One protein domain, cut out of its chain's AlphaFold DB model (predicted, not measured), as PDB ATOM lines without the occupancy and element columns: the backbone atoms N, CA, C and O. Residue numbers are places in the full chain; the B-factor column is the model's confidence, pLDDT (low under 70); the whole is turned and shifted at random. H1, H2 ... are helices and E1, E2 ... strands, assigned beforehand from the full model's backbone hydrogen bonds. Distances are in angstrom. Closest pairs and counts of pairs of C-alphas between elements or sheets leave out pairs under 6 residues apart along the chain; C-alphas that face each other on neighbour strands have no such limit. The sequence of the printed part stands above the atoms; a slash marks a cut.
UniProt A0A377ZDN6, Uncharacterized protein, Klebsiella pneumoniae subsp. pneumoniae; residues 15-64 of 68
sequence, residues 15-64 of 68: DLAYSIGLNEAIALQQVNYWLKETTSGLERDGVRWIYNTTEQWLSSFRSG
ATOM      1  N   ASP A  15     -35.605  26.786 -30.007       94.75
ATOM      2  CA  ASP A  15     -34.533  25.784 -29.992       94.75
ATOM      3  C   ASP A  15     -35.063  24.427 -29.516       94.75
ATOM      4  O   ASP A  15     -34.718  23.378 -30.060       94.75
ATOM      5  N   LEU A  16     -35.976  24.445 -28.539       90.06
ATOM      6  CA  LEU A  16     -36.671  23.242 -28.091       90.06
ATOM      7  C   LEU A  16     -37.545  22.675 -29.216       90.06
ATOM      8  O   LEU A  16     -37.436  21.495 -29.533       90.06
ATOM      9  N   ALA A  17     -38.369  23.511 -29.853       93.50
ATOM     10  CA  ALA A  17     -39.218  23.086 -30.967       93.50
ATOM     11  C   ALA A  17     -38.407  22.525 -32.145       93.50
ATOM     12  O   ALA A  17     -38.833  21.561 -32.776       93.50
ATOM     13  N   TYR A  18     -37.225  23.084 -32.412       95.81
ATOM     14  CA  TYR A  18     -36.299  22.562 -33.414       95.81
ATOM     15  C   TYR A  18     -35.732  21.192 -33.018       95.81
ATOM     16  O   TYR A  18     -35.601  20.310 -33.862       95.81
ATOM     17  N   SER A  19     -35.428  20.993 -31.733       95.81
ATOM     18  CA  SER A  19     -34.820  19.756 -31.239       95.81
ATOM     19  C   SER A  19     -35.789  18.577 -31.130       95.81
ATOM     20  O   SER A  19     -35.345  17.442 -31.302       95.81
ATOM     21  N   ILE A  20     -37.058  18.806 -30.771       94.81
ATOM     22  CA  ILE A  20     -38.011  17.719 -30.459       94.81
ATOM     23  C   ILE A  20     -39.295  17.741 -31.291       94.81
ATOM     24  O   ILE A  20     -40.091  16.815 -31.179       94.81
ATOM     25  N   GLY A  21     -39.489  18.764 -32.126       94.38
ATOM     26  CA  GLY A  21     -40.735  19.005 -32.847       94.38
ATOM     27  C   GLY A  21     -41.635  20.024 -32.143       94.38
ATOM     28  O   GLY A  21     -41.595  20.218 -30.924       94.38
ATOM     29  N   LEU A  22     -42.443  20.737 -32.936       89.75
ATOM     30  CA  LEU A  22     -43.288  21.828 -32.445       89.75
ATOM     31  C   LEU A  22     -44.391  21.325 -31.504       89.75
ATOM     32  O   LEU A  22     -44.633  21.935 -30.465       89.75
ATOM     33  N   ASN A  23     -45.055  20.225 -31.854       88.31
ATOM     34  CA  ASN A  23     -46.175  19.701 -31.070       88.31
ATOM     35  C   ASN A  23     -45.696  19.161 -29.718       88.31
ATOM     36  O   ASN A  23     -46.327  19.386 -28.685       88.31
ATOM     37  N   GLU A  24     -44.547  18.500 -29.726       91.56
ATOM     38  CA  GLU A  24     -43.865  17.945 -28.568       91.56
ATOM     39  C   GLU A  24     -43.401  19.067 -27.635       91.56
ATOM     40  O   GLU A  24     -43.639  19.009 -26.428       91.56
ATOM     41  N   ALA A  25     -42.823  20.136 -28.194       91.69
ATOM     42  CA  ALA A  25     -42.448  21.322 -27.433       91.69
ATOM     43  C   ALA A  25     -43.664  22.022 -26.805       91.69
ATOM     44  O   ALA A  25     -43.593  22.422 -25.644       91.69
ATOM     45  N   ILE A  26     -44.793  22.120 -27.517       88.19
ATOM     46  CA  ILE A  26     -46.050  22.663 -26.972       88.19
ATOM     47  C   ILE A  26     -46.546  21.813 -25.799       88.19
ATOM     48  O   ILE A  26     -46.847  22.352 -24.732       88.19
ATOM     49  N   ALA A  27     -46.609  20.490 -25.970       85.94
ATOM     50  CA  ALA A  27     -47.074  19.581 -24.927       85.94
ATOM     51  C   ALA A  27     -46.180  19.647 -23.678       85.94
ATOM     52  O   ALA A  27     -46.682  19.766 -22.557       85.94
ATOM     53  N   LEU A  28     -44.857  19.642 -23.864       88.12
ATOM     54  CA  LEU A  28     -43.891  19.730 -22.771       88.12
ATOM     55  C   LEU A  28     -43.970  21.078 -22.041       88.12
ATOM     56  O   LEU A  28     -43.924  21.124 -20.809       88.12
ATOM     57  N   GLN A  29     -44.139  22.177 -22.780       86.31
ATOM     58  CA  GLN A  29     -44.306  23.509 -22.201       86.31
ATOM     59  C   GLN A  29     -45.577  23.593 -21.346       86.31
ATOM     60  O   GLN A  29     -45.555  24.170 -20.256       86.31
ATOM     61  N   GLN A  30     -46.664  22.973 -21.804       82.00
ATOM     62  CA  GLN A  30     -47.920  22.926 -21.069       82.00
ATOM     63  C   GLN A  30     -47.794  22.085 -19.780       82.00
ATOM     64  O   GLN A  30     -48.256  22.513 -18.721       82.00
ATOM     65  N   VAL A  31     -47.081  20.953 -19.831       83.19
ATOM     66  CA  VAL A  31     -46.724  20.146 -18.645       83.19
ATOM     67  C   VAL A  31     -45.920  20.947 -17.626       83.19
ATOM     68  O   VAL A  31     -46.256  20.959 -16.441       83.19
ATOM     69  N   ASN A  32     -44.900  21.670 -18.081       83.69
ATOM     70  CA  ASN A  32     -44.081  22.523 -17.223       83.69
ATOM     71  C   ASN A  32     -44.903  23.638 -16.550       83.69
ATOM     72  O   ASN A  32     -44.693  23.941 -15.377       83.69
ATOM     73  N   TYR A  33     -45.862  24.231 -17.266       79.06
ATOM     74  CA  TYR A  33     -46.772  25.223 -16.696       79.06
ATOM     75  C   TYR A  33     -47.613  24.635 -15.557       79.06
ATOM     76  O   TYR A  33     -47.641  25.202 -14.465       79.06
ATOM     77  N   TRP A  34     -48.219  23.460 -15.755       76.19
ATOM     78  CA  TRP A  34     -48.990  22.793 -14.700       76.19
ATOM     79  C   TRP A  34     -48.122  22.405 -13.496       76.19
ATOM     80  O   TRP A  34     -48.550  22.558 -12.351       76.19
ATOM     81  N   LEU A  35     -46.879  21.975 -13.714       73.94
ATOM     82  CA  LEU A  35     -45.952  21.690 -12.613       73.94
ATOM     83  C   LEU A  35     -45.625  22.932 -11.768       73.94
ATOM     84  O   LEU A  35     -45.316  22.791 -10.582       73.94
ATOM     85  N   LYS A  36     -45.699  24.132 -12.355       73.62
ATOM     86  CA  LYS A  36     -45.407  25.406 -11.683       73.62
ATOM     87  C   LYS A  36     -46.633  26.056 -11.045       73.62
ATOM     88  O   LYS A  36     -46.521  26.524  -9.917       73.62
ATOM     89  N   GLU A  37     -47.773  26.094 -11.734       64.25
ATOM     90  CA  GLU A  37     -48.951  26.852 -11.280       64.25
ATOM     91  C   GLU A  37     -49.958  26.050 -10.451       64.25
ATOM     92  O   GLU A  37     -50.671  26.636  -9.638       64.25
ATOM     93  N   THR A  38     -50.057  24.731 -10.625       55.81
ATOM     94  CA  THR A  38     -51.159  23.991  -9.993       55.81
ATOM     95  C   THR A  38     -50.829  23.587  -8.557       55.81
ATOM     96  O   THR A  38     -49.861  22.870  -8.295       55.81
ATOM     97  N   THR A  39     -51.703  23.958  -7.620       57.06
ATOM     98  CA  THR A  39     -51.737  23.449  -6.235       57.06
ATOM     99  C   THR A  39     -52.062  21.948  -6.168       57.06
ATOM    100  O   THR A  39     -51.898  21.329  -5.124       57.06
ATOM    101  N   SER A  40     -52.504  21.363  -7.285       55.84
ATOM    102  CA  SER A  40     -52.941  19.967  -7.435       55.84
ATOM    103  C   SER A  40     -51.806  18.958  -7.659       55.84
ATOM    104  O   SER A  40     -52.073  17.792  -7.939       55.84
ATOM    105  N   GLY A  41     -50.541  19.383  -7.593       62.09
ATOM    106  CA  GLY A  41     -49.404  18.472  -7.726       62.09
ATOM    107  C   GLY A  41     -49.199  17.642  -6.457       62.09
ATOM    108  O   GLY A  41     -49.008  18.214  -5.387       62.09
ATOM    109  N   LEU A  42     -49.199  16.311  -6.569       69.38
ATOM    110  CA  LEU A  42     -48.829  15.425  -5.464       69.38
ATOM    111  C   LEU A  42     -47.304  15.356  -5.377       69.38
ATOM    112  O   LEU A  42     -46.648  14.969  -6.341       69.38
ATOM    113  N   GLU A  43     -46.739  15.691  -4.224       72.44
ATOM    114  CA  GLU A  43     -45.329  15.423  -3.956       72.44
ATOM    115  C   GLU A  43     -45.191  14.012  -3.370       72.44
ATOM    116  O   GLU A  43     -45.794  13.688  -2.344       72.44
ATOM    117  N   ARG A  44     -44.439  13.147  -4.051       72.75
ATOM    118  CA  ARG A  44     -44.092  11.799  -3.586       72.75
ATOM    119  C   ARG A  44     -42.605  11.584  -3.797       72.75
ATOM    120  O   ARG A  44     -42.112  11.805  -4.899       72.75
ATOM    121  N   ASP A  45     -41.908  11.180  -2.739       80.50
ATOM    122  CA  ASP A  45     -40.466  10.899  -2.750       80.50
ATOM    123  C   ASP A  45     -39.605  12.073  -3.266       80.50
ATOM    124  O   ASP A  45     -38.606  11.879  -3.953       80.50
ATOM    125  N   GLY A  46     -40.013  13.314  -2.969       78.81
ATOM    126  CA  GLY A  46     -39.338  14.531  -3.444       78.81
ATOM    127  C   GLY A  46     -39.559  14.841  -4.931       78.81
ATOM    128  O   GLY A  46     -38.930  15.747  -5.475       78.81
ATOM    129  N   VAL A  47     -40.454  14.106  -5.600       75.56
ATOM    130  CA  VAL A  47     -40.844  14.322  -6.996       75.56
ATOM    131  C   VAL A  47     -42.274  14.851  -7.050       75.56
ATOM    132  O   VAL A  47     -43.184  14.303  -6.424       75.56
ATOM    133  N   ARG A  48     -42.492  15.913  -7.833       72.38
ATOM    134  CA  ARG A  48     -43.825  16.480  -8.057       72.38
ATOM    135  C   ARG A  48     -44.516  15.787  -9.226       72.38
ATOM    136  O   ARG A  48     -44.036  15.834 -10.355       72.38
ATOM    137  N   TRP A  49     -45.677  15.210  -8.955       76.69
ATOM    138  CA  TRP A  49     -46.534  14.547  -9.928       76.69
ATOM    139  C   TRP A  49     -47.762  15.394 -10.220       76.69
ATOM    140  O   TRP A  49     -48.418  15.884  -9.304       76.69
ATOM    141  N   ILE A  50     -48.109  15.523 -11.497       75.50
ATOM    142  CA  ILE A  50     -49.399  16.064 -11.926       75.50
ATOM    143  C   ILE A  50     -50.295  14.912 -12.362       75.50
ATOM    144  O   ILE A  50     -49.882  14.036 -13.120       75.50
ATOM    145  N   TYR A  51     -51.528  14.918 -11.881       74.00
ATOM    146  CA  TYR A  51     -52.558  13.979 -12.288       74.00
ATOM    147  C   TYR A  51     -53.812  14.786 -12.591       74.00
ATOM    148  O   TYR A  51     -54.239  15.607 -11.788       74.00
ATOM    149  N   ASN A  52     -54.390  14.558 -13.761       71.62
ATOM    150  CA  ASN A  52     -55.687  15.109 -14.122       71.62
ATOM    151  C   ASN A  52     -56.525  13.988 -14.739       71.62
ATOM    152  O   ASN A  52     -55.983  13.036 -15.314       71.62
ATOM    153  N   THR A  53     -57.847  14.097 -14.638       77.81
ATOM    154  CA  THR A  53     -58.756  13.238 -15.407       77.81
ATOM    155  C   THR A  53     -58.644  13.560 -16.898       77.81
ATOM    156  O   THR A  53     -58.240  14.660 -17.283       77.81
ATOM    157  N   THR A  54     -59.030  12.623 -17.768       75.00
ATOM    158  CA  THR A  54     -59.043  12.840 -19.228       75.00
ATOM    159  C   THR A  54     -59.797  14.116 -19.611       75.00
ATOM    160  O   THR A  54     -59.341  14.880 -20.457       75.00
ATOM    161  N   GLU A  55     -60.917  14.394 -18.944       76.69
ATOM    162  CA  GLU A  55     -61.742  15.588 -19.160       76.69
ATOM    163  C   GLU A  55     -61.023  16.878 -18.750       76.69
ATOM    164  O   GLU A  55     -61.106  17.881 -19.459       76.69
ATOM    165  N   GLN A  56     -60.274  16.854 -17.645       73.25
ATOM    166  CA  GLN A  56     -59.477  17.987 -17.171       73.25
ATOM    167  C   GLN A  56     -58.290  18.282 -18.095       73.25
ATOM    168  O   GLN A  56     -58.040  19.450 -18.400       73.25
ATOM    169  N   TRP A  57     -57.599  17.254 -18.604       74.69
ATOM    170  CA  TRP A  57     -56.586  17.444 -19.649       74.69
ATOM    171  C   TRP A  57     -57.213  18.094 -20.883       74.69
ATOM    172  O   TRP A  57     -56.735  19.119 -21.364       74.69
ATOM    173  N   LEU A  58     -58.335  17.548 -21.351       73.38
ATOM    174  CA  LEU A  58     -59.039  18.017 -22.540       73.38
ATOM    175  C   LEU A  58     -59.562  19.456 -22.389       73.38
ATOM    176  O   LEU A  58     -59.511  20.232 -23.341       73.38
ATOM    177  N   SER A  59     -60.043  19.830 -21.202       68.56
ATOM    178  CA  SER A  59     -60.445  21.201 -20.867       68.56
ATOM    179  C   SER A  59     -59.246  22.151 -20.864       68.56
ATOM    180  O   SER A  59     -59.307  23.224 -21.460       68.56
ATOM    181  N   SER A  60     -58.126  21.725 -20.281       63.81
ATOM    182  CA  SER A  60     -56.917  22.544 -20.202       63.81
ATOM    183  C   SER A  60     -56.307  22.795 -21.587       63.81
ATOM    184  O   SER A  60     -55.946  23.931 -21.888       63.81
ATOM    185  N   PHE A  61     -56.300  21.793 -22.475       63.50
ATOM    186  CA  PHE A  61     -55.924  21.967 -23.886       63.50
ATOM    187  C   PHE A  61     -56.914  22.848 -24.666       63.50
ATOM    188  O   PHE A  61     -56.494  23.647 -25.502       63.50
ATOM    189  N   ARG A  62     -58.223  22.760 -24.382       56.00
ATOM    190  CA  ARG A  62     -59.234  23.638 -24.999       56.00
ATOM    191  C   ARG A  62     -59.162  25.078 -24.507       56.00
ATOM    192  O   ARG A  62     -59.471  25.975 -25.274       56.00
ATOM    193  N   SER A  63     -58.729  25.330 -23.276       51.03
ATOM    194  CA  SER A  63     -58.646  26.697 -22.743       51.03
ATOM    195  C   SER A  63     -57.623  27.584 -23.478       51.03
ATOM    196  O   SER A  63     -57.735  28.808 -23.437       51.03
ATOM    197  N   GLY A  64     -56.678  26.980 -24.215       51.00
ATOM    198  CA  GLY A  64     -55.775  27.664 -25.152       51.00
ATOM    199  C   GLY A  64     -56.342  27.873 -26.566       51.00
ATOM    200  O   GLY A  64     -55.746  28.592 -27.365       51.00
TER     201      GLY A  64
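Overview. This is residues 15 to 64 of the 68 residues of an uncharacterized protein of Klebsiella pneumoniae subsp. pneumoniae (UniProt A0A377ZDN6). A small two-stranded hairpin, E1 and E2, sits at one end of the long helix H2, and the short helix H1 makes a corner with H2 at its other end. H3 is held off to one side of H2 with a gap between them, in an open arrangement where residues 53 to 59 stick out. The printed part has 50 residues, with three named helices and two named strands in the order H1, H2, E1, E2, H3; the sheet has the order E1 - E2 and is antiparallel, and the class is mostly helix. The whole is loose, with a radius of gyration of the C-alphas of 12.4 A and spans of 32 by 26 by 16 A.

Along the chain. Strand E1 is residues 42 to 44, from C-alpha 42 at (-48.829, 15.425, -5.464), and strand E2 is residues 47 to 49; they measure 6.3 A and 6.4 A from first to last C-alpha. H2, the longest helix, is residues 22 to 37 and measures 22.5 A. H1 is residues 15 to 20, 8.8 A long, and begins with C-alpha 15 at (-34.533, 25.784, -29.992). H3 is residues 54 to 63, 14.3 A long, and ends with C-alpha 63 at (-58.646, 26.697, -22.743).

Arrangement. E1 and E2 form a hairpin of antiparallel neighbours, with 146 degrees between their directions. The C-alphas of Glu 43 and Arg 48 face each other at 4.5 A. N 42 and O 49 are within hydrogen-bond range at 2.9 A, and so are N 49 and O 42 at 2.8 A. The closest C-alphas of H2 and E2 are those of Leu 35 and Arg 48, 7.2 A apart. H1 and H2 touch only at the corner by their link, H2 with residues 23 to 26 alone; their closest C-alphas, those of Ala 17 and Ala 25, are 5.1 A apart. Their lines stand at 71 degrees, only just about perpendicular. H3 touches no helix and is apart from H1, H2 and E1. In H1, H2 and H3 every O i to N i+4 pair is within hydrogen-bond range.

Size, cuts and confidence. The two C-alphas farthest apart, those of Tyr 18 and Asp 45, are 33.1 A from each other. The printed part has no cut, and its four links are tight. Residues 53 to 59, of which 54 to 59 belong to H3, stand free. The mean pLDDT of the printed part is 76.8; it is under 70 in residues 37 to 42 and 59 to 64.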